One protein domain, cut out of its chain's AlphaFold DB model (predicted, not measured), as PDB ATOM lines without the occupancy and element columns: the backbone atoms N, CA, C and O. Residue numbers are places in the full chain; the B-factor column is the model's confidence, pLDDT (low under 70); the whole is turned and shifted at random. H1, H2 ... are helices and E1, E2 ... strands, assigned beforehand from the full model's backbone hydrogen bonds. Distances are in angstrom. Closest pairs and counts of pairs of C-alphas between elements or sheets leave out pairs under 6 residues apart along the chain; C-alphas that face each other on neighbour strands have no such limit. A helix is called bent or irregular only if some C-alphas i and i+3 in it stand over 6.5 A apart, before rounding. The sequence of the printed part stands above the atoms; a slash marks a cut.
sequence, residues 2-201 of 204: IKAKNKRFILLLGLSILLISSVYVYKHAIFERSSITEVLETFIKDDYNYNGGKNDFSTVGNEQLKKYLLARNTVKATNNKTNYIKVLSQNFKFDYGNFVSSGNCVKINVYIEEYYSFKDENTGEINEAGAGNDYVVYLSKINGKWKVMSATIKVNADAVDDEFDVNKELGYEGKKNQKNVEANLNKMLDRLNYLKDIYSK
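Overview. This is residues 2 to 201 of the 204 residues of an uncharacterized protein of Romboutsia hominis (UniProt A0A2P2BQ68). A twisted, curled sheet of four strands wraps round the last part of one very long helix, H1, whose residues 2 to 31 stick out as a free arm. Near the edge strand E4, helix H2 grazes the sheet and H4 packs side by side with H2, away from the sheet; the short H3 is on the sheet face opposite H1. The printed part has 200 residues, with four named helices and four named strands in the order H1 H2 E1 E2 E3 E4 H3 H4; the sheet's order is E1 - E2 - E3 - E4, antiparallel throughout, and the class is mixed, helices and strands. The whole is loose, with a radius of gyration of the C-alphas of 22.8 A, and elongated, spanning 91 by 47 by 27 A.

Along the chain. The strands are E1, residues 85 to 102, 42.2 A; E2, residues 105 to 120, 42.5 A; E3, residues 126 to 142, 42.9 A; and E4, residues 145 to 154, 26.5 A. H1, residues 2 to 48, runs 69.2 A from C-alpha 2 at (19.083, 41.329, -47.565) to C-alpha 48 at (5.772, -6.836, 0.335). H2 is residues 63 to 80, 25.5 A, and H3 is residues 166 to 169. H4, residues 177 to 199, 30.8 A, ends with C-alpha 199 at (1.227, -11.331, 18.821); it is irregular, with C-alphas 179 and 182 8.3 A apart, and has a kink of 37 degrees near residue 184.

Arrangement. The strands form a meander, each the antiparallel neighbour of the one before, and each consecutive pair is a hairpin. Within hydrogen-bond range are N 95 and O 111 of E1 and E2, 2.9 A; N 110 and O 135 of E2 and E3, 2.9 A; and N 138 and O 150 of E3 and E4, 2.8 A. E1 bends by 81 degrees at residue 88 and E3 by 69 degrees at residue 136. The sheet curls round H1 at its residues 32 to 48; the closest C-alphas of H1 and E4 are those of Ile 36 and Trp 146, 6.2 A apart. H2 only grazes the sheet with its residues 63 to 69; its closest C-alpha pair with E4 is Leu 65 and Ser 150, 6.2 A. H2 and H4 touch at a shallow tilt of 17 degrees, the same way, closest at the C-alphas of Val 75 and Lys 196, 4.8 A. H3 has a height over the sheet of 7.0 A. H4 touches H3 with residues 177 to 185 alone, closest at the C-alphas of Asn 184 and Glu 169, 5.7 A. H1 and H4 are apart. Each O i to N i+4 pair is within hydrogen-bond range in H1 and H2, and 16 of 19 are in H4; H3 is too short for such a pair.

Size, cuts and confidence. The C-alphas of Ile 2 and Lys 201 are the two farthest apart, 91.9 A. Without residues 2 to 31 the body spans 53 by 36 by 27 A. The printed part has no cut; the links H1 to H2 and E4 to H3 are long. The mean pLDDT of the printed part is 85.2, and residues 2 to 5, 49 to 55, 81 to 84, 156 to 159 and 175 to 179 are under 70.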
ATOM      1  N   ILE A   2      18.240  41.814 -48.687       54.66
ATOM      2  CA  ILE A   2      19.083  41.329 -47.565       54.66
ATOM      3  C   ILE A   2      18.365  41.381 -46.195       54.66
ATOM      4  O   ILE A   2      18.385  40.411 -45.442       54.66
ATOM      5  N   LYS A   3      17.614  42.455 -45.905       58.38
ATOM      6  CA  LYS A   3      16.850  42.621 -44.645       58.38
ATOM      7  C   LYS A   3      15.798  41.523 -44.393       58.38
ATOM      8  O   LYS A   3      15.572  41.147 -43.248       58.38
ATOM      9  N   ALA A   4      15.161  41.002 -45.447       62.38
ATOM     10  CA  ALA A   4      14.142  39.953 -45.340       62.38
ATOM     11  C   ALA A   4      14.758  38.559 -45.119       62.38
ATOM     12  O   ALA A   4      14.224  37.771 -44.340       62.38
ATOM     13  N   LYS A   5      15.915  38.278 -45.741       62.88
ATOM     14  CA  LYS A   5      16.681  37.042 -45.508       62.88
ATOM     15  C   LYS A   5      17.180  36.951 -44.060       62.88
ATOM     16  O   LYS A   5      17.017  35.902 -43.448       62.88
ATOM     17  N   ASN A   6      17.660  38.057 -43.481       71.31
ATOM     18  CA  ASN A   6      18.092  38.091 -42.076       71.31
ATOM     19  C   ASN A   6      16.927  37.862 -41.098       71.31
ATOM     20  O   ASN A   6      17.081  37.115 -40.139       71.31
ATOM     21  N   LYS A   7      15.738  38.427 -41.362       74.44
ATOM     22  CA  LYS A   7      14.535  38.159 -40.549       74.44
ATOM     23  C   LYS A   7      14.105  36.689 -40.607       74.44
ATOM     24  O   LYS A   7      13.772  36.115 -39.576       74.44
ATOM     25  N   ARG A   8      14.146  36.070 -41.793       79.69
ATOM     26  CA  ARG A   8      13.817  34.645 -41.977       79.69
ATOM     27  C   ARG A   8      14.832  33.731 -41.282       79.69
ATOM     28  O   ARG A   8      14.430  32.747 -40.678       79.69
ATOM     29  N   PHE A   9      16.118  34.081 -41.326       83.38
ATOM     30  CA  PHE A   9      17.175  33.353 -40.621       83.38
ATOM     31  C   PHE A   9      17.011  33.428 -39.096       83.38
ATOM     32  O   PHE A   9      17.032  32.395 -38.437       83.38
ATOM     33  N   ILE A  10      16.763  34.620 -38.540       85.50
ATOM     34  CA  ILE A  10      16.525  34.806 -37.096       85.50
ATOM     35  C   ILE A  10      15.280  34.035 -36.634       85.50
ATOM     36  O   ILE A  10      15.313  33.394 -35.588       85.50
ATOM     37  N   LEU A  11      14.201  34.046 -37.426       87.75
ATOM     38  CA  LEU A  11      12.986  33.283 -37.129       87.75
ATOM     39  C   LEU A  11      13.252  31.770 -37.100       87.75
ATOM     40  O   LEU A  11      12.827  31.090 -36.170       87.75
ATOM     41  N   LEU A  12      13.969  31.247 -38.099       88.12
ATOM     42  CA  LEU A  12      14.329  29.828 -38.167       88.12
ATOM     43  C   LEU A  12      15.259  29.420 -37.019       88.12
ATOM     44  O   LEU A  12      15.065  28.357 -36.434       88.12
ATOM     45  N   LEU A  13      16.216  30.276 -36.649       89.69
ATOM     46  CA  LEU A  13      17.087  30.050 -35.499       89.69
ATOM     47  C   LEU A  13      16.275  30.011 -34.195       89.69
ATOM     48  O   LEU A  13      16.421  29.071 -33.418       89.69
ATOM     49  N   GLY A  14      15.364  30.966 -33.986       89.06
ATOM     50  CA  GLY A  14      14.482  30.989 -32.816       89.06
ATOM     51  C   GLY A  14      13.595  29.744 -32.713       89.06
ATOM     52  O   GLY A  14      13.515  29.139 -31.647       89.06
ATOM     53  N   LEU A  15      13.000  29.308 -33.828       90.19
ATOM     54  CA  LEU A  15      12.222  28.064 -33.896       90.19
ATOM     55  C   LEU A  15      13.079  26.830 -33.598       90.19
ATOM     56  O   LEU A  15      12.627  25.936 -32.888       90.19
ATOM     57  N   SER A  16      14.319  26.789 -34.097       88.19
ATOM     58  CA  SER A  16      15.235  25.673 -33.837       88.19
ATOM     59  C   SER A  16      15.621  25.573 -32.360       88.19
ATOM     60  O   SER A  16      15.619  24.477 -31.806       88.19
ATOM     61  N   ILE A  17      15.857  26.709 -31.694       90.69
ATOM     62  CA  ILE A  17      16.148  26.757 -30.257       90.69
ATOM     63  C   ILE A  17      14.930  26.271 -29.468       90.69
ATOM     64  O   ILE A  17      15.067  25.395 -28.621       90.69
ATOM     65  N   LEU A  18      13.734  26.770 -29.797       90.56
ATOM     66  CA  LEU A  18      12.475  26.334 -29.182       90.56
ATOM     67  C   LEU A  18      12.256  24.823 -29.317       90.56
ATOM     68  O   LEU A  18      11.867  24.173 -28.348       90.56
ATOM     69  N   LEU A  19      12.534  24.264 -30.497       90.88
ATOM     70  CA  LEU A  19      12.398  22.835 -30.763       90.88
ATOM     71  C   LEU A  19      13.416  22.002 -29.966       90.88
ATOM     72  O   LEU A  19      13.070  20.973 -29.396       90.88
ATOM     73  N   ILE A  20      14.672  22.445 -29.891       89.81
ATOM     74  CA  ILE A  20      15.708  21.754 -29.109       89.81
ATOM     75  C   ILE A  20      15.360  21.802 -27.617       89.81
ATOM     76  O   ILE A  20      15.441  20.781 -26.933       89.81
ATOM     77  N   SER A  21      14.925  22.961 -27.115       86.38
ATOM     78  CA  SER A  21      14.501  23.122 -25.725       86.38
ATOM     79  C   SER A  21      13.295  22.244 -25.390       86.38
ATOM     80  O   SER A  21      13.294  21.606 -24.340       86.38
ATOM     81  N   SER A  22      12.294  22.147 -26.270       86.75
ATOM     82  CA  SER A  22      11.120  21.302 -26.026       86.75
ATOM     83  C   SER A  22      11.467  19.812 -26.026       86.75
ATOM     84  O   SER A  22      11.030  19.086 -25.131       86.75
ATOM     85  N   VAL A  23      12.320  19.359 -26.952       87.50
ATOM     86  CA  VAL A  23      12.829  17.977 -26.979       87.50
ATOM     87  C   VAL A  23      13.631  17.661 -25.715       87.50
ATOM     88  O   VAL A  23      13.466  16.584 -25.141       87.50
ATOM     89  N   TYR A  24      14.475  18.589 -25.261       86.75
ATOM     90  CA  TYR A  24      15.245  18.428 -24.029       86.75
ATOM     91  C   TYR A  24      14.332  18.290 -22.806       86.75
ATOM     92  O   TYR A  24      14.466  17.326 -22.055       86.75
ATOM     93  N   VAL A  25      13.367  19.201 -22.641       83.44
ATOM     94  CA  VAL A  25      12.396  19.178 -21.534       83.44
ATOM     95  C   VAL A  25      11.590  17.879 -21.544       83.44
ATOM     96  O   VAL A  25      11.434  17.246 -20.502       83.44
ATOM     97  N   TYR A  26      11.133  17.439 -22.719       82.19
ATOM     98  CA  TYR A  26      10.383  16.194 -22.874       82.19
ATOM     99  C   TYR A  26      11.209  14.965 -22.470       82.19
ATOM    100  O   TYR A  26      10.761  14.153 -21.660       82.19
ATOM    101  N   LYS A  27      12.445  14.845 -22.975       83.38
ATOM    102  CA  LYS A  27      13.344  13.740 -22.607       83.38
ATOM    103  C   LYS A  27      13.679  13.749 -21.121       83.38
ATOM    104  O   LYS A  27      13.673  12.694 -20.494       83.38
ATOM    105  N   HIS A  28      13.942  14.927 -20.563       82.19
ATOM    106  CA  HIS A  28      14.222  15.078 -19.143       82.19
ATOM    107  C   HIS A  28      13.021  14.640 -18.295       82.19
ATOM    108  O   HIS A  28      13.197  13.911 -17.326       82.19
ATOM    109  N   ALA A  29      11.795  15.018 -18.667       80.88
ATOM    110  CA  ALA A  29      10.586  14.606 -17.954       80.88
ATOM    111  C   ALA A  29      10.364  13.082 -17.990       80.88
ATOM    112  O   ALA A  29      10.008  12.491 -16.970       80.88
ATOM    113  N   ILE A  30      10.614  12.435 -19.136       80.81
ATOM    114  CA  ILE A  30      10.541  10.969 -19.258       80.81
ATOM    115  C   ILE A  30      11.570  10.294 -18.353       80.81
ATOM    116  O   ILE A  30      11.225   9.372 -17.615       80.81
ATOM    117  N   PHE A  31      12.823  10.750 -18.404       81.06
ATOM    118  CA  PHE A  31      13.901  10.167 -17.612       81.06
ATOM    119  C   PHE A  31      13.643  10.315 -16.107       81.06
ATOM    120  O   PHE A  31      13.762   9.346 -15.361       81.06
ATOM    121  N   GLU A  32      13.207  11.501 -15.674       85.69
ATOM    122  CA  GLU A  32      12.807  11.744 -14.286       85.69
ATOM    123  C   GLU A  32      11.713  10.776 -13.851       85.69
ATOM    124  O   GLU A  32      11.874  10.094 -12.840       85.69
ATOM    125  N   ARG A  33      10.640  10.651 -14.639       87.81
ATOM    126  CA  ARG A  33       9.538   9.746 -14.314       87.81
ATOM    127  C   ARG A  33      10.012   8.299 -14.190       87.81
ATOM    128  O   ARG A  33       9.668   7.663 -13.204       87.81
ATOM    129  N   SER A  34      10.838   7.827 -15.125       89.19
ATOM    130  CA  SER A  34      11.406   6.472 -15.091       89.19
ATOM    131  C   SER A  34      12.234   6.222 -13.828       89.19
ATOM    132  O   SER A  34      12.102   5.176 -13.200       89.19
ATOM    133  N   SER A  35      13.069   7.186 -13.433       91.81
ATOM    134  CA  SER A  35      13.906   7.058 -12.233       91.81
ATOM    135  C   SER A  35      13.089   7.059 -10.936       91.81
ATOM    136  O   SER A  35      13.432   6.378  -9.973       91.81
ATOM    137  N   ILE A  36      11.983   7.806 -10.912       93.56
ATOM    138  CA  ILE A  36      11.055   7.847  -9.784       93.56
ATOM    139  C   ILE A  36      10.311   6.515  -9.663       93.56
ATOM    140  O   ILE A  36      10.233   5.964  -8.566       93.56
ATOM    141  N   THR A  37       9.776   5.997 -10.774       94.69
ATOM    142  CA  THR A  37       9.048   4.721 -10.780       94.69
ATOM    143  C   THR A  37       9.959   3.569 -10.382       94.69
ATOM    144  O   THR A  37       9.560   2.760  -9.563       94.69
ATOM    145  N   GLU A  38      11.211   3.535 -10.843       94.88
ATOM    146  CA  GLU A  38      12.174   2.493 -10.454       94.88
ATOM    147  C   GLU A  38      12.399   2.431  -8.930       94.88
ATOM    148  O   GLU A  38      12.331   1.357  -8.327       94.88
ATOM    149  N   VAL A  39      12.609   3.585  -8.286       95.00
ATOM    150  CA  VAL A  39      12.779   3.668  -6.823       95.00
ATOM    151  C   VAL A  39      11.499   3.260  -6.092       95.00
ATOM    152  O   VAL A  39      11.570   2.540  -5.097       95.00
ATOM    153  N   LEU A  40      10.341   3.706  -6.583       94.44
ATOM    154  CA  LEU A  40       9.033   3.406  -6.006       94.44
ATOM    155  C   LEU A  40       8.692   1.913  -6.098       94.44
ATOM    156  O   LEU A  40       8.301   1.317  -5.097       94.44
ATOM    157  N   GLU A  41       8.871   1.297  -7.266       94.44
ATOM    158  CA  GLU A  41       8.611  -0.130  -7.457       94.44
ATOM    159  C   GLU A  41       9.523  -0.985  -6.591       94.44
ATOM    160  O   GLU A  41       9.057  -1.947  -5.992       94.44
ATOM    161  N   THR A  42      10.809  -0.636  -6.521       92.50
ATOM    162  CA  THR A  42      11.773  -1.358  -5.684       92.50
ATOM    163  C   THR A  42      11.364  -1.264  -4.215       92.50
ATOM    164  O   THR A  42      11.243  -2.283  -3.548       92.50
ATOM    165  N   PHE A  43      11.039  -0.056  -3.740       92.50
ATOM    166  CA  PHE A  43      10.550   0.157  -2.379       92.50
ATOM    167  C   PHE A  43       9.318  -0.701  -2.057       92.50
ATOM    168  O   PHE A  43       9.309  -1.373  -1.031       92.50
ATOM    169  N   ILE A  44       8.305  -0.711  -2.928       90.00
ATOM    170  CA  ILE A  44       7.066  -1.471  -2.704       90.00
ATOM    171  C   ILE A  44       7.323  -2.981  -2.772       90.00
ATOM    172  O   ILE A  44       6.844  -3.722  -1.922       90.00
ATOM    173  N   LYS A  45       8.117  -3.465  -3.732       88.44
ATOM    174  CA  LYS A  45       8.464  -4.895  -3.823       88.44
ATOM    175  C   LYS A  45       9.197  -5.374  -2.566       88.44
ATOM    176  O   LYS A  45       8.910  -6.466  -2.078       88.44
ATOM    177  N   ASP A  46      10.095  -4.558  -2.018       86.12
ATOM    178  CA  ASP A  46      10.790  -4.865  -0.762       86.12
ATOM    179  C   ASP A  46       9.853  -4.797   0.456       86.12
ATOM    180  O   ASP A  46      10.038  -5.530   1.429       86.12
ATOM    181  N   ASP A  47       8.852  -3.915   0.413       81.62
ATOM    182  CA  ASP A  47       7.817  -3.757   1.438       81.62
ATOM    183  C   ASP A  47       6.937  -5.010   1.552       81.62
ATOM    184  O   ASP A  47       6.714  -5.504   2.655       81.62
ATOM    185  N   TYR A  48       6.524  -5.577   0.414       74.44
ATOM    186  CA  TYR A  48       5.772  -6.836   0.335       74.44
ATOM    187  C   TYR A  48       6.625  -8.061   0.688       74.44
ATOM    188  O   TYR A  48       6.137  -9.019   1.286       74.44
ATOM    189  N   ASN A  49       7.928  -8.022   0.399       69.88
ATOM    190  CA  ASN A  49       8.859  -9.113   0.694       69.88
ATOM    191  C   ASN A  49       9.422  -9.101   2.126       69.88
ATOM    192  O   ASN A  49      10.456  -9.721   2.388       69.88
ATOM    193  N   TYR A  50       8.761  -8.449   3.089       63.88
ATOM    194  CA  TYR A  50       9.293  -8.316   4.452       63.88
ATOM    195  C   TYR A  50       9.525  -9.664   5.166       63.88
ATOM    196  O   TYR A  50      10.465  -9.777   5.954       63.88
ATOM    197  N   ASN A  51       8.744 -10.709   4.854       55.00
ATOM    198  CA  ASN A  51       8.980 -12.072   5.362       55.00
ATOM    199  C   ASN A  51      10.311 -12.671   4.856       55.00
ATOM    200  O   ASN A  51      10.872 -13.558   5.495       55.00
ATOM    201  N   GLY A  52      10.847 -12.173   3.737       51.84
ATOM    202  CA  GLY A  52      12.123 -12.590   3.148       51.84
ATOM    203  C   GLY A  52      13.367 -12.011   3.834       51.84
ATOM    204  O   GLY A  52      14.485 -12.370   3.462       51.84
ATOM    205  N   GLY A  53      13.203 -11.129   4.832       47.62
ATOM    206  CA  GLY A  53      14.278 -10.704   5.738       47.62
ATOM    207  C   GLY A  53      15.401  -9.859   5.122       47.62
ATOM    208  O   GLY A  53      16.477  -9.775   5.712       47.62
ATOM    209  N   LYS A  54      15.197  -9.247   3.946       53.97
ATOM    210  CA  LYS A  54      16.252  -8.533   3.198       53.97
ATOM    211  C   LYS A  54      15.784  -7.198   2.607       53.97
ATOM    212  O   LYS A  54      15.913  -6.985   1.410       53.97
ATOM    213  N   ASN A  55      15.260  -6.296   3.432       69.69
ATOM    214  CA  ASN A  55      15.123  -4.894   3.025       69.69
ATOM    215  C   ASN A  55      16.295  -4.103   3.622       69.69
ATOM    216  O   ASN A  55      16.376  -3.937   4.838       69.69
ATOM    217  N   ASP A  56      17.229  -3.660   2.778       74.62
ATOM    218  CA  ASP A  56      18.380  -2.839   3.188       74.62
ATOM    219  C   ASP A  56      18.032  -1.342   3.307       74.62
ATOM    220  O   ASP A  56      18.889  -0.509   3.614       74.62
ATOM    221  N   PHE A  57      16.762  -1.000   3.067       82.31
ATOM    222  CA  PHE A  57      16.213   0.348   3.021       82.31
ATOM    223  C   PHE A  57      16.990   1.284   2.087       82.31
ATOM    224  O   PHE A  57      16.986   2.504   2.279       82.31
ATOM    225  N   SER A  58      17.649   0.738   1.060       87.44
ATOM    226  CA  SER A  58      18.461   1.508   0.118       87.44
ATOM    227  C   SER A  58      17.635   2.527  -0.659       87.44
ATOM    228  O   SER A  58      18.147   3.595  -0.999       87.44
ATOM    229  N   THR A  59      16.352   2.268  -0.901       92.69
ATOM    230  CA  THR A  59      15.413   3.200  -1.543       92.69
ATOM    231  C   THR A  59      14.916   4.300  -0.602       92.69
ATOM    232  O   THR A  59      14.418   5.322  -1.078       92.69
ATOM    233  N   VAL A  60      15.107   4.164   0.714       94.50
ATOM    234  CA  VAL A  60      14.578   5.076   1.735       94.50
ATOM    235  C   VAL A  60      15.627   6.112   2.153       94.50
ATOM    236  O   VAL A  60      16.744   5.787   2.553       94.50
ATOM    237  N   GLY A  61      15.258   7.390   2.083       94.50
ATOM    238  CA  GLY A  61      16.111   8.529   2.440       94.50
ATOM    239  C   GLY A  61      15.815   9.141   3.808       94.50
ATOM    240  O   GLY A  61      16.573   9.987   4.270       94.50
ATOM    241  N   ASN A  62      14.717   8.735   4.447       94.75
ATOM    242  CA  ASN A  62      14.257   9.272   5.722       94.75
ATOM    243  C   ASN A  62      14.497   8.269   6.865       94.75
ATOM    244  O   ASN A  62      13.897   7.195   6.895       94.75
ATOM    245  N   GLU A  63      15.334   8.640   7.834       93.81
ATOM    246  CA  GLU A  63      15.671   7.792   8.985       93.81
ATOM    247  C   GLU A  63      14.483   7.527   9.924       93.81
ATOM    248  O   GLU A  63      14.389   6.440  10.496       93.81
ATOM    249  N   GLN A  64      13.543   8.468  10.072       94.56
ATOM    250  CA  GLN A  64      12.317   8.224  10.840       94.56
ATOM    251  C   GLN A  64      11.437   7.167  10.164       94.56
ATOM    252  O   GLN A  64      10.940   6.264  10.839       94.56
ATOM    253  N   LEU A  65      11.302   7.228   8.833       94.38
ATOM    254  CA  LEU A  65      10.575   6.209   8.074       94.38
ATOM    255  C   LEU A  65      11.251   4.836   8.210       94.38
ATOM    256  O   LEU A  65      10.564   3.851   8.459       94.38
ATOM    257  N   LYS A  66      12.586   4.755   8.118       93.31
ATOM    258  CA  LYS A  66      13.316   3.485   8.305       93.31
ATOM    259  C   LYS A  66      13.038   2.851   9.665       93.31
ATOM    260  O   LYS A  66      12.738   1.661   9.733       93.31
ATOM    261  N   LYS A  67      13.098   3.642  10.744       93.44
ATOM    262  CA  LYS A  67      12.783   3.170  12.104       93.44
ATOM    263  C   LYS A  67      11.362   2.615  12.191       93.44
ATOM    264  O   LYS A  67      11.168   1.538  12.751       93.44
ATOM    265  N   TYR A  68      10.394   3.323  11.609       93.25
ATOM    266  CA  TYR A  68       9.006   2.872  11.544       93.25
ATOM    267  C   TYR A  68       8.862   1.550  10.776       93.25
ATOM    268  O   TYR A  68       8.311   0.593  11.316       93.25
ATOM    269  N   LEU A  69       9.403   1.460   9.555       90.62
ATOM    270  CA  LEU A  69       9.305   0.260   8.716       90.62
ATOM    271  C   LEU A  69       9.951  -0.955   9.386       90.62
ATOM    272  O   LEU A  69       9.389  -2.047   9.348       90.62
ATOM    273  N   LEU A  70      11.096  -0.771  10.052       89.31
ATOM    274  CA  LEU A  70      11.755  -1.835  10.807       89.31
ATOM    275  C   LEU A  70      10.868  -2.357  11.950       89.31
ATOM    276  O   LEU A  70      10.714  -3.570  12.114       89.31
ATOM    277  N   ALA A  71      10.264  -1.454  12.727       90.56
ATOM    278  CA  ALA A  71       9.352  -1.825  13.805       90.56
ATOM    279  C   ALA A  71       8.097  -2.526  13.262       90.56
ATOM    280  O   ALA A  71       7.750  -3.608  13.735       90.56
ATOM    281  N   ARG A  72       7.472  -1.974  12.213       89.56
ATOM    282  CA  ARG A  72       6.288  -2.549  11.560       89.56
ATOM    283  C   ARG A  72       6.588  -3.950  11.028       89.56
ATOM    284  O   ARG A  72       5.877  -4.893  11.355       89.56
ATOM    285  N   ASN A  73       7.693  -4.127  10.306       86.00
ATOM    286  CA  ASN A  73       8.104  -5.434   9.782       86.00
ATOM    287  C   ASN A  73       8.371  -6.446  10.902       86.00
ATOM    288  O   ASN A  73       8.048  -7.622  10.750       86.00
ATOM    289  N   THR A  74       8.896  -6.001  12.046       85.75
ATOM    290  CA  THR A  74       9.081  -6.864  13.223       85.75
ATOM    291  C   THR A  74       7.742  -7.354  13.783       85.75
ATOM    292  O   THR A  74       7.618  -8.531  14.132       85.75
ATOM    293  N   VAL A  75       6.730  -6.483  13.852       86.81
ATOM    294  CA  VAL A  75       5.364  -6.851  14.267       86.81
ATOM    295  C   VAL A  75       4.767  -7.858  13.292       86.81
ATOM    296  O   VAL A  75       4.339  -8.930  13.716       86.81
ATOM    297  N   LYS A  76       4.801  -7.555  11.990       82.56
ATOM    298  CA  LYS A  76       4.244  -8.427  10.948       82.56
ATOM    299  C   LYS A  76       4.921  -9.798  10.928       82.56
ATOM    300  O   LYS A  76       4.243 -10.815  10.863       82.56
ATOM    301  N   ALA A  77       6.249  -9.842  11.054       80.12
ATOM    302  CA  ALA A  77       6.994 -11.094  11.166       80.12
ATOM    303  C   ALA A  77       6.599 -11.885  12.422       80.12
ATOM    304  O   ALA A  77       6.523 -13.106  12.372       80.12
ATOM    305  N   THR A  78       6.326 -11.209  13.542       80.81
ATOM    306  CA  THR A  78       5.855 -11.860  14.775       80.81
ATOM    307  C   THR A  78       4.462 -12.461  14.591       80.81
ATOM    308  O   THR A  78       4.260 -13.609  14.971       80.81
ATOM    309  N   ASN A  79       3.549 -11.728  13.949       77.94
ATOM    310  CA  ASN A  79       2.202 -12.201  13.622       77.94
ATOM    311  C   ASN A  79       2.218 -13.383  12.631       77.94
ATOM    312  O   ASN A  79       1.442 -14.319  12.764       77.94
ATOM    313  N   ASN A  80       3.146 -13.379  11.669       72.81
ATOM    314  CA  ASN A  80       3.248 -14.405  10.627       72.81
ATOM    315  C   ASN A  80       3.943 -15.706  11.048       72.81
ATOM    316  O   ASN A  80       3.939 -16.652  10.261       72.81
ATOM    317  N   LYS A  81       4.527 -15.803  12.253       61.44
ATOM    318  CA  LYS A  81       5.230 -17.022  12.721       61.44
ATOM    319  C   LYS A  81       4.361 -18.288  12.743       61.44
ATOM    320  O   LYS A  81       4.891 -19.371  12.965       61.44
ATOM    321  N   THR A  82       3.056 -18.165  12.518       52.84
ATOM    322  CA  THR A  82       2.085 -19.261  12.489       52.84
ATOM    323  C   THR A  82       1.735 -19.765  11.085       52.84
ATOM    324  O   THR A  82       1.049 -20.778  10.983       52.84
ATOM    325  N   ASN A  83       2.195 -19.110  10.012       57.12
ATOM    326  CA  ASN A  83       1.814 -19.463   8.643       57.12
ATOM    327  C   ASN A  83       2.967 -20.173   7.921       57.12
ATOM    328  O   ASN A  83       3.941 -19.550   7.502       57.12
ATOM    329  N   TYR A  84       2.839 -21.491   7.775       63.41
ATOM    330  CA  TYR A  84       3.745 -22.389   7.052       63.41
ATOM    331  C   TYR A  84       3.630 -22.180   5.534       63.41
ATOM    332  O   TYR A  84       3.185 -23.057   4.803       63.41
ATOM    333  N   ILE A  85       3.943 -20.976   5.061       75.75
ATOM    334  CA  ILE A  85       3.718 -20.559   3.678       75.75
ATOM    335  C   ILE A  85       5.059 -20.263   3.013       75.75
ATOM    336  O   ILE A  85       5.765 -19.326   3.390       75.75
ATOM    337  N   LYS A  86       5.384 -21.023   1.965       82.19
ATOM    338  CA  LYS A  86       6.539 -20.769   1.100       82.19
ATOM    339  C   LYS A  86       6.090 -20.149  -0.218       82.19
ATOM    340  O   LYS A  86       5.528 -20.841  -1.064       82.19
ATOM    341  N   VAL A  87       6.381 -18.865  -0.420       82.50
ATOM    342  CA  VAL A  87       6.115 -18.168  -1.691       82.50
ATOM    343  C   VAL A  87       6.957 -18.794  -2.810       82.50
ATOM    344  O   VAL A  87       8.169 -18.964  -2.666       82.50
ATOM    345  N   LEU A  88       6.307 -19.170  -3.914       85.75
ATOM    346  CA  LEU A  88       6.930 -19.794  -5.087       85.75
ATOM    347  C   LEU A  88       7.107 -18.797  -6.235       85.75
ATOM    348  O   LEU A  88       8.137 -18.800  -6.906       85.75
ATOM    349  N   SER A  89       6.107 -17.945  -6.455       87.94
ATOM    350  CA  SER A  89       6.147 -16.867  -7.440       87.94
ATOM    351  C   SER A  89       5.381 -15.658  -6.923       87.94
ATOM    352  O   SER A  89       4.447 -15.805  -6.138       87.94
ATOM    353  N   GLN A  90       5.783 -14.470  -7.365       87.56
ATOM    354  CA  GLN A  90       5.177 -13.205  -6.973       87.56
ATOM    355  C   GLN A  90       5.316 -12.227  -8.138       87.56
ATOM    356  O   GLN A  90       6.409 -12.039  -8.676       87.56
ATOM    357  N   ASN A  91       4.202 -11.643  -8.556       90.94
ATOM    358  CA  ASN A  91       4.119 -10.687  -9.650       90.94
ATOM    359  C   ASN A  91       3.365  -9.447  -9.186       90.94
ATOM    360  O   ASN A  91       2.444  -9.536  -8.377       90.94
ATOM    361  N   PHE A  92       3.736  -8.303  -9.751       91.62
ATOM    362  CA  PHE A  92       3.192  -7.008  -9.372       91.62
ATOM    363  C   PHE A  92       2.700  -6.258 -10.599       91.62
ATOM    364  O   PHE A  92       3.379  -6.226 -11.630       91.62
ATOM    365  N   LYS A  93       1.559  -5.593 -10.460       94.69
ATOM    366  CA  LYS A  93       1.049  -4.632 -11.432       94.69
ATOM    367  C   LYS A  93       0.880  -3.280 -10.749       94.69
ATOM    368  O   LYS A  93       0.226  -3.177  -9.717       94.69
ATOM    369  N   PHE A  94       1.502  -2.263 -11.338       95.12
ATOM    370  CA  PHE A  94       1.532  -0.899 -10.819       95.12
ATOM    371  C   PHE A  94       0.608  -0.018 -11.657       95.12
ATOM    372  O   PHE A  94       0.830   0.135 -12.860       95.12
ATOM    373  N   ASP A  95      -0.400   0.576 -11.025       95.69
ATOM    374  CA  ASP A  95      -1.244   1.603 -11.629       95.69
ATOM    375  C   ASP A  95      -0.917   2.968 -11.016       95.69
ATOM    376  O   ASP A  95      -1.241   3.273  -9.865       95.69
ATOM    377  N   TYR A  96      -0.191   3.778 -11.784       94.75
ATOM    378  CA  TYR A  96       0.304   5.068 -11.332       94.75
ATOM    379  C   TYR A  96      -0.735   6.165 -11.538       94.75
ATOM    380  O   TYR A  96      -1.064   6.529 -12.669       94.75
ATOM    381  N   GLY A  97      -1.136   6.793 -10.438       91.00
ATOM    382  CA  GLY A  97      -1.881   8.039 -10.458       91.00
ATOM    383  C   GLY A  97      -1.013   9.250 -10.817       91.00
ATOM    384  O   GLY A  97       0.046   9.171 -11.447       91.00
ATOM    385  N   ASN A  98      -1.481  10.423 -10.395       86.06
ATOM    386  CA  ASN A  98      -0.824  11.688 -10.708       86.06
ATOM    387  C   ASN A  98       0.488  11.876  -9.933       86.06
ATOM    388  O   ASN A  98       0.554  11.651  -8.724       86.06
ATOM    389  N   PHE A  99       1.496  12.388 -10.638       91.94
ATOM    390  CA  PHE A  99       2.766  12.833 -10.072       91.94
ATOM    391  C   PHE A  99       2.635  14.319  -9.749       91.94
ATOM    392  O   PHE A  99       2.554  15.155 -10.651       91.94
ATOM    393  N   VAL A 100       2.587  14.656  -8.463       91.75
ATOM    394  CA  VAL A 100       2.468  16.041  -8.002       91.75
ATOM    395  C   VAL A 100       3.824  16.500  -7.491       91.75
ATOM    396  O   VAL A 100       4.240  16.146  -6.388       91.75
ATOM    397  N   SER A 101       4.524  17.282  -8.308       89.12
ATOM    398  CA  SER A 101       5.856  17.794  -7.986       89.12
ATOM    399  C   SER A 101       5.789  19.142  -7.273       89.12
ATOM    400  O   SER A 101       5.066  20.047  -7.687       89.12
ATOM    401  N   SER A 102       6.602  19.299  -6.231       84.38
ATOM    402  CA  SER A 102       6.822  20.557  -5.519       84.38
ATOM    403  C   SER A 102       8.309  20.698  -5.197       84.38
ATOM    404  O   SER A 102       8.816  20.128  -4.228       84.38
ATOM    405  N   GLY A 103       9.027  21.455  -6.031       82.75
ATOM    406  CA  GLY A 103      10.481  21.583  -5.940       82.75
ATOM    407  C   GLY A 103      11.174  20.232  -6.134       82.75
ATOM    408  O   GLY A 103      10.949  19.555  -7.132       82.75
ATOM    409  N   ASN A 104      11.993  19.833  -5.160       85.88
ATOM    410  CA  ASN A 104      12.719  18.557  -5.179       85.88
ATOM    411  C   ASN A 104      11.921  17.383  -4.598       85.88
ATOM    412  O   ASN A 104      12.509  16.328  -4.371       85.88
ATOM    413  N   CYS A 105      10.628  17.570  -4.324       89.69
ATOM    414  CA  CYS A 105       9.741  16.546  -3.794       89.69
ATOM    415  C   CYS A 105       8.672  16.179  -4.827       89.69
ATOM    416  O   CYS A 105       8.177  17.044  -5.553       89.69
ATOM    417  N   VAL A 106       8.293  14.906  -4.870       94.62
ATOM    418  CA  VAL A 106       7.174  14.403  -5.667       94.62
ATOM    419  C   VAL A 106       6.266  13.551  -4.786       94.62
ATOM    420  O   VAL A 106       6.742  12.687  -4.051       94.62
ATOM    421  N   LYS A 107       4.961  13.811  -4.858       95.62
ATOM    422  CA  LYS A 107       3.909  12.959  -4.299       95.62
ATOM    423  C   LYS A 107       3.333  12.096  -5.412       95.62
ATOM    424  O   LYS A 107       3.041  12.609  -6.494       95.62
ATOM    425  N   ILE A 108       3.148  10.812  -5.135       95.31
ATOM    426  CA  ILE A 108       2.622   9.834  -6.085       95.31
ATOM    427  C   ILE A 108       1.576   8.998  -5.373       95.31
ATOM    428  O   ILE A 108       1.831   8.478  -4.289       95.31
ATOM    429  N   ASN A 109       0.421   8.857  -6.008       94.50
ATOM    430  CA  ASN A 109      -0.542   7.831  -5.643       94.50
ATOM    431  C   ASN A 109      -0.313   6.645  -6.577       94.50
ATOM    432  O   ASN A 109      -0.201   6.849  -7.789       94.50
ATOM    433  N   VAL A 110      -0.227   5.436  -6.043       94.62
ATOM    434  CA  VAL A 110      -0.073   4.224  -6.847       94.62
ATOM    435  C   VAL A 110      -0.933   3.120  -6.254       94.62
ATOM    436  O   VAL A 110      -0.870   2.868  -5.054       94.62
ATOM    437  N   TYR A 111      -1.737   2.487  -7.096       93.50
ATOM    438  CA  TYR A 111      -2.445   1.266  -6.742       93.50
ATOM    439  C   TYR A 111      -1.613   0.067  -7.194       93.50
ATOM    440  O   TYR A 111      -1.040   0.069  -8.287       93.50
ATOM    441  N   ILE A 112      -1.504  -0.933  -6.326       91.50
ATOM    442  CA  ILE A 112      -0.660  -2.109  -6.525       91.50
ATOM    443  C   ILE A 112      -1.525  -3.346  -6.448       91.50
ATOM    444  O   ILE A 112      -2.176  -3.563  -5.431       91.50
ATOM    445  N   GLU A 113      -1.461  -4.177  -7.481       91.19
ATOM    446  CA  GLU A 113      -1.976  -5.542  -7.432       91.19
ATOM    447  C   GLU A 113      -0.795  -6.501  -7.317       91.19
ATOM    448  O   GLU A 113       0.112  -6.492  -8.155       91.19
ATOM    449  N   GLU A 114      -0.812  -7.324  -6.281       88.81
ATOM    450  CA  GLU A 114       0.083  -8.453  -6.107       88.81
ATOM    451  C   GLU A 114      -0.665  -9.743  -6.442       88.81
ATOM    452  O   GLU A 114      -1.778  -9.972  -5.968       88.81
ATOM    453  N   TYR A 115      -0.013 -10.610  -7.211       89.69
ATOM    454  CA  TYR A 115      -0.446 -11.981  -7.449       89.69
ATOM    455  C   TYR A 115       0.700 -12.912  -7.090       89.69
ATOM    456  O   TYR A 115       1.810 -12.757  -7.608       89.69
ATOM    457  N   TYR A 116       0.443 -13.886  -6.229       88.00
ATOM    458  CA  TYR A 116       1.465 -14.816  -5.784       88.00
ATOM    459  C   TYR A 116       0.935 -16.238  -5.707       88.00
ATOM    460  O   TYR A 116      -0.249 -16.485  -5.477       88.00
ATOM    461  N   SER A 117       1.849 -17.183  -5.898       90.00
ATOM    462  CA  SER A 117       1.603 -18.583  -5.587       90.00
ATOM    463  C   SER A 117       2.434 -18.983  -4.385       90.00
ATOM    464  O   SER A 117       3.569 -18.524  -4.204       90.00
ATOM    465  N   PHE A 118       1.875 -19.846  -3.551       87.38
ATOM    466  CA  PHE A 118       2.562 -20.333  -2.375       87.38
ATOM    467  C   PHE A 118       2.282 -21.803  -2.126       87.38
ATOM    468  O   PHE A 118       1.222 -22.320  -2.467       87.38
ATOM    469  N   LYS A 119       3.254 -22.464  -1.507       87.81
ATOM    470  CA  LYS A 119       3.106 -23.813  -0.988       87.81
ATOM    471  C   LYS A 119       2.776 -23.742   0.496       87.81
ATOM    472  O   LYS A 119       3.548 -23.150   1.252       87.81
ATOM    473  N   ASP A 120       1.676 -24.364   0.896       85.56
ATOM    474  CA  ASP A 120       1.441 -24.705   2.295       85.56
ATOM    475  C   ASP A 120       2.429 -25.822   2.669       85.56
ATOM    476  O   ASP A 120       2.439 -26.896   2.065       85.56
ATOM    477  N   GLU A 121       3.344 -25.560   3.599       82.31
ATOM    478  CA  GLU A 121       4.379 -26.524   3.973       82.31
ATOM    479  C   GLU A 121       3.840 -27.672   4.840       82.31
ATOM    480  O   GLU A 121       4.509 -28.701   4.934       82.31
ATOM    481  N   ASN A 122       2.631 -27.552   5.405       83.81
ATOM    482  CA  ASN A 122       1.974 -28.626   6.149       83.81
ATOM    483  C   ASN A 122       1.251 -29.604   5.221       83.81
ATOM    484  O   ASN A 122       1.394 -30.817   5.379       83.81
ATOM    485  N   THR A 123       0.465 -29.099   4.267       86.81
ATOM    486  CA  THR A 123      -0.321 -29.951   3.350       86.81
ATOM    487  C   THR A 123       0.439 -30.289   2.071       86.81
ATOM    488  O   THR A 123       0.171 -31.294   1.417       86.81
ATOM    489  N   GLY A 124       1.419 -29.462   1.711       87.00
ATOM    490  CA  GLY A 124       2.142 -29.534   0.451       87.00
ATOM    491  C   GLY A 124       1.394 -28.923  -0.737       87.00
ATOM    492  O   GLY A 124       1.953 -28.921  -1.838       87.00
ATOM    493  N   GLU A 125       0.178 -28.414  -0.530       91.75
ATOM    494  CA  GLU A 125      -0.677 -27.848  -1.572       91.75
ATOM    495  C   GLU A 125      -0.127 -26.521  -2.095       91.75
ATOM    496  O   GLU A 125       0.422 -25.711  -1.345       91.75
ATOM    497  N   ILE A 126      -0.293 -26.302  -3.398       91.44
ATOM    498  CA  ILE A 126       0.052 -25.044  -4.054       91.44
ATOM    499  C   ILE A 126      -1.233 -24.250  -4.240       91.44
ATOM    500  O   ILE A 126      -2.171 -24.724  -4.874       91.44
ATOM    501  N   ASN A 127      -1.240 -23.038  -3.704       89.62
ATOM    502  CA  ASN A 127      -2.360 -22.117  -3.751       89.62
ATOM    503  C   ASN A 127      -1.968 -20.848  -4.508       89.62
ATOM    504  O   ASN A 127      -0.804 -20.440  -4.499       89.62
ATOM    505  N   GLU A 128      -2.958 -20.215  -5.131       92.00
ATOM    506  CA  GLU A 128      -2.837 -18.898  -5.751       92.00
ATOM    507  C   GLU A 128      -3.618 -17.876  -4.925       92.00
ATOM    508  O   GLU A 128      -4.725 -18.147  -4.458       92.00
ATOM    509  N   ALA A 129      -3.037 -16.697  -4.743       86.88
ATOM    510  CA  ALA A 129      -3.647 -15.603  -4.012       86.88
ATOM    511  C   ALA A 129      -3.277 -14.258  -4.638       86.88
ATOM    512  O   ALA A 129      -2.343 -14.139  -5.435       86.88
ATOM    513  N   GLY A 130      -4.028 -13.228  -4.262       86.38
ATOM    514  CA  GLY A 130      -3.719 -11.865  -4.647       86.38
ATOM    515  C   GLY A 130      -4.236 -10.850  -3.644       86.38
ATOM    516  O   GLY A 130      -5.179 -11.116  -2.895       86.38
ATOM    517  N   ALA A 131      -3.588  -9.693  -3.635       84.06
ATOM    518  CA  ALA A 131      -3.917  -8.566  -2.778       84.06
ATOM    519  C   ALA A 131      -3.797  -7.260  -3.570       84.06
ATOM    520  O   ALA A 131      -2.971  -7.141  -4.472       84.06
ATOM    521  N   GLY A 132      -4.640  -6.287  -3.233       86.94
ATOM    522  CA  GLY A 132      -4.652  -4.965  -3.850       86.94
ATOM    523  C   GLY A 132      -4.522  -3.889  -2.783       86.94
ATOM    524  O   GLY A 132      -5.304  -3.904  -1.835       86.94
ATOM    525  N   ASN A 133      -3.563  -2.971  -2.934       87.56
ATOM    526  CA  ASN A 133      -3.276  -1.933  -1.941       87.56
ATOM    527  C   ASN A 133      -3.035  -0.566  -2.591       87.56
ATOM    528  O   ASN A 133      -2.357  -0.457  -3.615       87.56
ATOM    529  N   ASP A 134      -3.532   0.489  -1.944       90.94
ATOM    530  CA  ASP A 134      -3.279   1.874  -2.334       90.94
ATOM    531  C   ASP A 134      -2.091   2.442  -1.556       90.94
ATOM    532  O   ASP A 134      -2.069   2.430  -0.326       90.94
ATOM    533  N   TYR A 135      -1.131   3.020  -2.269       92.81
ATOM    534  CA  TYR A 135      -0.006   3.736  -1.685       92.81
ATOM    535  C   TYR A 135      -0.076   5.223  -2.018       92.81
ATOM    536  O   TYR A 135      -0.318   5.631  -3.155       92.81
ATOM    537  N   VAL A 136       0.248   6.045  -1.024       94.50
ATOM    538  CA  VAL A 136       0.598   7.453  -1.209       94.50
ATOM    539  C   VAL A 136       2.045   7.627  -0.778       94.50
ATOM    540  O   VAL A 136       2.365   7.457   0.399       94.50
ATOM    541  N   VAL A 137       2.925   7.969  -1.718       96.06
ATOM    542  CA  VAL A 137       4.376   8.014  -1.500       96.06
ATOM    543  C   VAL A 137       4.925   9.399  -1.800       96.06
ATOM    544  O   VAL A 137       4.625   9.995  -2.833       96.06
ATOM    545  N   TYR A 138       5.766   9.893  -0.898       96.19
ATOM    546  CA  TYR A 138       6.556  11.101  -1.079       96.19
ATOM    547  C   TYR A 138       8.009  10.714  -1.325       96.19
ATOM    548  O   TYR A 138       8.621  10.023  -0.505       96.19
ATOM    549  N   LEU A 139       8.580  11.185  -2.431       97.12
ATOM    550  CA  LEU A 139       9.996  11.032  -2.745       97.12
ATOM    551  C   LEU A 139      10.673  12.395  -2.819       97.12
ATOM    552  O   LEU A 139      10.048  13.381  -3.205       97.12
ATOM    553  N   SER A 140      11.964  12.432  -2.502       95.31
ATOM    554  CA  SER A 140      12.808  13.610  -2.693       95.31
ATOM    555  C   SER A 140      14.156  13.238  -3.292       95.31
ATOM    556  O   SER A 140      14.649  12.124  -3.101       95.31
ATOM    557  N   LYS A 141      14.782  14.181  -4.001       92.12
ATOM    558  CA  LYS A 141      16.171  14.025  -4.450       92.12
ATOM    559  C   LYS A 141      17.154  14.274  -3.310       92.12
ATOM    560  O   LYS A 141      17.228  15.381  -2.783       92.12
ATOM    561  N   ILE A 142      17.968  13.268  -3.004       90.25
ATOM    562  CA  ILE A 142      19.113  13.349  -2.094       90.25
ATOM    563  C   ILE A 142      20.363  13.014  -2.905       90.25
ATOM    564  O   ILE A 142      20.455  11.938  -3.496       90.25
ATOM    565  N   ASN A 143      21.320  13.944  -2.971       89.25
ATOM    566  CA  ASN A 143      22.561  13.790  -3.746       89.25
ATOM    567  C   ASN A 143      22.310  13.362  -5.209       89.25
ATOM    568  O   ASN A 143      22.974  12.473  -5.738       89.25
ATOM    569  N   GLY A 144      21.299  13.964  -5.847       87.44
ATOM    570  CA  GLY A 144      20.932  13.693  -7.241       87.44
ATOM    571  C   GLY A 144      20.151  12.396  -7.483       87.44
ATOM    572  O   GLY A 144      19.789  12.133  -8.624       87.44
ATOM    573  N   LYS A 145      19.852  11.607  -6.444       91.44
ATOM    574  CA  LYS A 145      19.079  10.361  -6.550       91.44
ATOM    575  C   LYS A 145      17.742  10.490  -5.835       91.44
ATOM    576  O   LYS A 145      17.683  11.040  -4.738       91.44
ATOM    577  N   TRP A 146      16.684   9.957  -6.435       95.12
ATOM    578  CA  TRP A 146      15.386   9.862  -5.776       95.12
ATOM    579  C   TRP A 146      15.443   8.885  -4.603       95.12
ATOM    580  O   TRP A 146      16.088   7.838  -4.677       95.12
ATOM    581  N   LYS A 147      14.785   9.258  -3.508       96.44
ATOM    582  CA  LYS A 147      14.639   8.454  -2.299       96.44
ATOM    583  C   LYS A 147      13.232   8.603  -1.753       96.44
ATOM    584  O   LYS A 147      12.686   9.705  -1.763       96.44
ATOM    585  N   VAL A 148      12.676   7.512  -1.240       97.00
ATOM    586  CA  VAL A 148      11.410   7.515  -0.512       97.00
ATOM    587  C   VAL A 148      11.612   8.212   0.826       97.00
ATOM    588  O   VAL A 148      12.518   7.885   1.594       97.00
ATOM    589  N   MET A 149      10.766   9.196   1.084       95.81
ATOM    590  CA  MET A 149      10.815  10.031   2.277       95.81
ATOM    591  C   MET A 149       9.685   9.705   3.246       95.81
ATOM    592  O   MET A 149       9.871   9.797   4.456       95.81
ATOM    593  N   SER A 150       8.527   9.322   2.719       94.88
ATOM    594  CA  SER A 150       7.384   8.843   3.488       94.88
ATOM    595  C   SER A 150       6.478   8.023   2.577       94.88
ATOM    596  O   SER A 150       6.397   8.305   1.380       94.88
ATOM    597  N   ALA A 151       5.809   7.018   3.133       94.38
ATOM    598  CA  ALA A 151       4.825   6.219   2.420       94.38
ATOM    599  C   ALA A 151       3.703   5.810   3.373       94.38
ATOM    600  O   ALA A 151       3.971   5.358   4.484       94.38
ATOM    601  N   THR A 152       2.461   5.947   2.921       92.81
ATOM    602  CA  THR A 152       1.276   5.433   3.611       92.81
ATOM    603  C   THR A 152       0.604   4.424   2.715       92.81
ATOM    604  O   THR A 152       0.418   4.691   1.526       92.81
ATOM    605  N   ILE A 153       0.262   3.291   3.308       88.81
ATOM    606  CA  ILE A 153      -0.436   2.190   2.669       88.81
ATOM    607  C   ILE A 153      -1.845   2.204   3.225       88.81
ATOM    608  O   ILE A 153      -2.016   2.312   4.434       88.81
ATOM    609  N   LYS A 154      -2.838   2.122   2.352       83.31
ATOM    610  CA  LYS A 154      -4.227   1.919   2.739       83.31
ATOM    611  C   LYS A 154      -4.610   0.530   2.290       83.31
ATOM    612  O   LYS A 154      -4.603   0.240   1.091       83.31
ATOM    613  N   VAL A 155      -4.902  -0.323   3.260       76.19
ATOM    614  CA  VAL A 155      -5.232  -1.722   3.023       76.19
ATOM    615  C   VAL A 155      -6.507  -2.066   3.773       76.19
ATOM    616  O   VAL A 155      -6.723  -1.617   4.891       76.19
ATOM    617  N   ASN A 156      -7.346  -2.907   3.175       60.44
ATOM    618  CA  ASN A 156      -8.537  -3.416   3.861       60.44
ATOM    619  C   ASN A 156      -8.239  -4.665   4.713       60.44
ATOM    620  O   ASN A 156      -9.081  -5.063   5.514       60.44
ATOM    621  N   ALA A 157      -7.084  -5.315   4.509       60.38
ATOM    622  CA  ALA A 157      -6.828  -6.677   4.987       60.38
ATOM    623  C   ALA A 157      -5.780  -6.792   6.113       60.38
ATOM    624  O   ALA A 157      -5.958  -7.624   6.999       60.38
ATOM    625  N   ASP A 158      -4.717  -5.977   6.114       66.38
ATOM    626  CA  ASP A 158      -3.668  -6.014   7.147       66.38
ATOM    627  C   ASP A 158      -3.746  -4.775   8.050       66.38
ATOM    628  O   ASP A 158      -3.274  -3.690   7.712       66.38
ATOM    629  N   ALA A 159      -4.341  -4.947   9.231       67.31
ATOM    630  CA  ALA A 159      -4.532  -3.859  10.189       67.31
ATOM    631  C   ALA A 159      -3.213  -3.200  10.635       67.31
ATOM    632  O   ALA A 159      -3.231  -2.048  11.056       67.31
ATOM    633  N   VAL A 160      -2.068  -3.892  10.540       75.50
ATOM    634  CA  VAL A 160      -0.766  -3.315  10.912       75.50
ATOM    635  C   VAL A 160      -0.268  -2.332   9.849       75.50
ATOM    636  O   VAL A 160       0.409  -1.361  10.189       75.50
ATOM    637  N   ASP A 161      -0.595  -2.561   8.575       72.00
ATOM    638  CA  ASP A 161      -0.149  -1.712   7.466       72.00
ATOM    639  C   ASP A 161      -0.906  -0.373   7.392       72.00
ATOM    640  O   ASP A 161      -0.301   0.623   6.994       72.00
ATOM    641  N   ASP A 162      -2.173  -0.330   7.833       80.06
ATOM    642  CA  ASP A 162      -3.031   0.876   7.860       80.06
ATOM    643  C   ASP A 162      -3.263   1.435   9.285       80.06
ATOM    644  O   ASP A 162      -4.112   2.297   9.506       80.06
ATOM    645  N   GLU A 163      -2.497   0.988  10.289       84.31
ATOM    646  CA  GLU A 163      -2.625   1.494  11.673       84.31
ATOM    647  C   GLU A 163      -2.353   3.012  11.752       84.31
ATOM    648  O   GLU A 163      -2.885   3.717  12.617       84.31
ATOM    649  N   PHE A 164      -1.513   3.530  10.847       89.06
ATOM    650  CA  PHE A 164      -1.099   4.927  10.829       89.06
ATOM    651  C   PHE A 164      -1.080   5.535   9.429       89.06
ATOM    652  O   PHE A 164      -0.478   5.006   8.496       89.06
ATOM    653  N   ASP A 165      -1.570   6.770   9.338       92.06
ATOM    654  CA  ASP A 165      -1.235   7.673   8.237       92.06
ATOM    655  C   ASP A 165       0.193   8.210   8.435       92.06
ATOM    656  O   ASP A 165       0.420   9.288   8.991       92.06
ATOM    657  N   VAL A 166       1.179   7.419   8.013       93.31
ATOM    658  CA  VAL A 166       2.612   7.726   8.160       93.31
ATOM    659  C   VAL A 166       2.985   9.061   7.507       93.31
ATOM    660  O   VAL A 166       3.788   9.811   8.059       93.31
ATOM    661  N   ASN A 167       2.383   9.405   6.368       93.56
ATOM    662  CA  ASN A 167       2.629  10.670   5.682       93.56
ATOM    663  C   ASN A 167       2.224  11.855   6.551       93.56
ATOM    664  O   ASN A 167       2.969  12.835   6.658       93.56
ATOM    665  N   LYS A 168       1.073  11.764   7.216       91.94
ATOM    666  CA  LYS A 168       0.633  12.767   8.182       91.94
ATOM    667  C   LYS A 168       1.504  12.780   9.436       91.94
ATOM    668  O   LYS A 168       1.876  13.865   9.893       91.94
ATOM    669  N   GLU A 169       1.817  11.615   9.997       92.25
ATOM    670  CA  GLU A 169       2.563  11.490  11.256       92.25
ATOM    671  C   GLU A 169       4.012  11.989  11.111       92.25
ATOM    672  O   GLU A 169       4.519  12.679  11.999       92.25
ATOM    673  N   LEU A 170       4.642  11.748   9.953       92.19
ATOM    674  CA  LEU A 170       5.980  12.240   9.604       92.19
ATOM    675  C   LEU A 170       5.987  13.651   8.985       92.19
ATOM    676  O   LEU A 170       7.047  14.161   8.623       92.19
ATOM    677  N   GLY A 171       4.827  14.310   8.885       90.81
ATOM    678  CA  GLY A 171       4.722  15.719   8.499       90.81
ATOM    679  C   GLY A 171       4.840  16.017   7.000       90.81
ATOM    680  O   GLY A 171       5.090  17.167   6.638       90.81
ATOM    681  N   TYR A 172       4.643  15.019   6.139       89.50
ATOM    682  CA  TYR A 172       4.559  15.173   4.680       89.50
ATOM    683  C   TYR A 172       3.148  15.549   4.213       89.50
ATOM    684  O   TYR A 172       2.985  16.102   3.125       89.50
ATOM    685  N   GLU A 173       2.133  15.306   5.043       87.50
ATOM    686  CA  GLU A 173       0.743  15.662   4.765       87.50
ATOM    687  C   GLU A 173       0.131  16.505   5.900       87.50
ATOM    688  O   GLU A 173       0.219  16.172   7.081       87.50
ATOM    689  N   GLY A 174      -0.498  17.631   5.536       75.00
ATOM    690  CA  GLY A 174      -1.155  18.560   6.466       75.00
ATOM    691  C   GLY A 174      -0.339  19.810   6.844       75.00
ATOM    692  O   GLY A 174       0.885  19.839   6.800       75.00
ATOM    693  N   LYS A 175      -1.034  20.895   7.229       59.44
ATOM    694  CA  LYS A 175      -0.456  22.251   7.405       59.44
ATOM    695  C   LYS A 175       0.321  22.501   8.718       59.44
ATOM    696  O   LYS A 175       0.809  23.611   8.901       59.44
ATOM    697  N   LYS A 176       0.397  21.551   9.668       51.91
ATOM    698  CA  LYS A 176       0.860  21.829  11.055       51.91
ATOM    699  C   LYS A 176       1.829  20.813  11.690       51.91
ATOM    700  O   LYS A 176       2.220  21.016  12.836       51.91
ATOM    701  N   ASN A 177       2.259  19.762  10.991       54.22
ATOM    702  CA  ASN A 177       2.790  18.571  11.673       54.22
ATOM    703  C   ASN A 177       4.316  18.485  11.852       54.22
ATOM    704  O   ASN A 177       4.772  17.599  12.566       54.22
ATOM    705  N   GLN A 178       5.120  19.409  11.311       60.25
ATOM    706  CA  GLN A 178       6.582  19.312  11.473       60.25
ATOM    707  C   GLN A 178       7.059  19.456  12.930       60.25
ATOM    708  O   GLN A 178       8.091  18.896  13.285       60.25
ATOM    709  N   LYS A 179       6.313  20.161  13.795       65.31
ATOM    710  CA  LYS A 179       6.738  20.419  15.184       65.31
ATOM    711  C   LYS A 179       6.743  19.178  16.090       65.31
ATOM    712  O   LYS A 179       7.396  19.230  17.122       65.31
ATOM    713  N   ASN A 180       6.074  18.087  15.703       82.12
ATOM    714  CA  ASN A 180       5.875  16.912  16.564       82.12
ATOM    715  C   ASN A 180       6.299  15.579  15.921       82.12
ATOM    716  O   ASN A 180       5.936  14.531  16.440       82.12
ATOM    717  N   VAL A 181       7.067  15.588  14.824       88.75
ATOM    718  CA  VAL A 181       7.445  14.355  14.093       88.75
ATOM    719  C   VAL A 181       8.079  13.303  15.009       88.75
ATOM    720  O   VAL A 181       7.756  12.126  14.904       88.75
ATOM    721  N   GLU A 182       8.944  13.710  15.937       90.00
ATOM    722  CA  GLU A 182       9.595  12.782  16.869       90.00
ATOM    723  C   GLU A 182       8.621  12.196  17.899       90.00
ATOM    724  O   GLU A 182       8.620  10.989  18.131       90.00
ATOM    725  N   ALA A 183       7.732  13.019  18.461       91.69
ATOM    726  CA  ALA A 183       6.691  12.546  19.373       91.69
ATOM    727  C   ALA A 183       5.715  11.587  18.668       91.69
ATOM    728  O   ALA A 183       5.349  10.553  19.226       91.69
ATOM    729  N   ASN A 184       5.340  11.897  17.425       92.50
ATOM    730  CA  ASN A 184       4.498  11.041  16.597       92.50
ATOM    731  C   ASN A 184       5.200   9.721  16.263       92.50
ATOM    732  O   ASN A 184       4.588   8.662  16.367       92.50
ATOM    733  N   LEU A 185       6.491   9.764  15.915       94.88
ATOM    734  CA  LEU A 185       7.284   8.559  15.693       94.88
ATOM    735  C   LEU A 185       7.307   7.685  16.947       94.88
ATOM    736  O   LEU A 185       7.011   6.501  16.846       94.88
ATOM    737  N   ASN A 186       7.593   8.255  18.119       95.19
ATOM    738  CA  ASN A 186       7.617   7.497  19.370       95.19
ATOM    739  C   ASN A 186       6.256   6.855  19.664       95.19
ATOM    740  O   ASN A 186       6.200   5.660  19.919       95.19
ATOM    741  N   LYS A 187       5.153   7.594  19.487       94.69
ATOM    742  CA  LYS A 187       3.789   7.045  19.581       94.69
ATOM    743  C   LYS A 187       3.578   5.853  18.635       94.69
ATOM    744  O   LYS A 187       3.004   4.846  19.049       94.69
ATOM    745  N   MET A 188       4.011   5.958  17.375       94.44
ATOM    746  CA  MET A 188       3.901   4.853  16.414       94.44
ATOM    747  C   MET A 188       4.733   3.643  16.854       94.44
ATOM    748  O   MET A 188       4.242   2.517  16.837       94.44
ATOM    749  N   LEU A 189       5.975   3.866  17.290       96.06
ATOM    750  CA  LEU A 189       6.875   2.805  17.749       96.06
ATOM    751  C   LEU A 189       6.353   2.110  19.014       96.06
ATOM    752  O   LEU A 189       6.370   0.884  19.077       96.06
ATOM    753  N   ASP A 190       5.835   2.864  19.983       96.12
ATOM    754  CA  ASP A 190       5.243   2.325  21.211       96.12
ATOM    755  C   ASP A 190       4.035   1.438  20.897       96.12
ATOM    756  O   ASP A 190       3.896   0.338  21.440       96.12
ATOM    757  N   ARG A 191       3.186   1.875  19.960       95.19
ATOM    758  CA  ARG A 191       2.038   1.086  19.509       95.19
ATOM    759  C   ARG A 191       2.466  -0.206  18.815       95.19
ATOM    760  O   ARG A 191       1.900  -1.257  19.104       95.19
ATOM    761  N   LEU A 192       3.463  -0.147  17.937       93.06
ATOM    762  CA  LEU A 192       3.995  -1.331  17.261       93.06
ATOM    763  C   LEU A 192       4.638  -2.303  18.260       93.06
ATOM    764  O   LEU A 192       4.387  -3.503  18.191       93.06
ATOM    765  N   ASN A 193       5.389  -1.806  19.244       93.25
ATOM    766  CA  ASN A 193       5.937  -2.640  20.317       93.25
ATOM    767  C   ASN A 193       4.828  -3.336  21.120       93.25
ATOM    768  O   ASN A 193       4.902  -4.541  21.354       93.25
ATOM    769  N   TYR A 194       3.759  -2.618  21.460       92.44
ATOM    770  CA  TYR A 194       2.597  -3.209  22.119       92.44
ATOM    771  C   TYR A 194       1.927  -4.312  21.276       92.44
ATOM    772  O   TYR A 194       1.604  -5.379  21.799       92.44
ATOM    773  N   LEU A 195       1.747  -4.093  19.967       89.75
ATOM    774  CA  LEU A 195       1.186  -5.104  19.059       89.75
ATOM    775  C   LEU A 195       2.089  -6.339  18.952       89.75
ATOM    776  O   LEU A 195       1.599  -7.466  19.010       89.75
ATOM    777  N   LYS A 196       3.408  -6.142  18.871       89.06
ATOM    778  CA  LYS A 196       4.389  -7.235  18.905       89.06
ATOM    779  C   LYS A 196       4.226  -8.091  20.163       89.06
ATOM    780  O   LYS A 196       4.237  -9.318  20.061       89.06
ATOM    781  N   ASP A 197       4.064  -7.469  21.329       89.31
ATOM    782  CA  ASP A 197       3.892  -8.183  22.598       89.31
ATOM    783  C   ASP A 197       2.570  -8.958  22.653       89.31
ATOM    784  O   ASP A 197       2.514 -10.040  23.241       89.31
ATOM    785  N   ILE A 198       1.507  -8.442  22.026       87.88
ATOM    786  CA  ILE A 198       0.249  -9.182  21.863       87.88
ATOM    787  C   ILE A 198       0.465 -10.412  20.981       87.88
ATOM    788  O   ILE A 198       0.133 -11.516  21.409       87.88
ATOM    789  N   TYR A 199       1.038 -10.241  19.786       84.56
ATOM    790  CA  TYR A 199       1.227 -11.331  18.821       84.56
ATOM    791  C   TYR A 199       2.266 -12.367  19.259       84.56
ATOM    792  O   TYR A 199       2.270 -13.487  18.763       84.56
ATOM    793  N   SER A 200       3.135 -12.025  20.212       82.44
ATOM    794  CA  SER A 200       4.105 -12.966  20.786       82.44
ATOM    795  C   SER A 200       3.484 -13.944  21.789       82.44
ATOM    796  O   SER A 200       4.151 -14.897  22.198       82.44
ATOM    797  N   LYS A 201       2.243 -13.716  22.240       82.00
ATOM    798  CA  LYS A 201       1.575 -14.610  23.193       82.00
ATOM    799  C   LYS A 201       1.064 -15.860  22.471       82.00
ATOM    800  O   LYS A 201       0.527 -15.738  21.375       82.00
TER     801      LYS A 201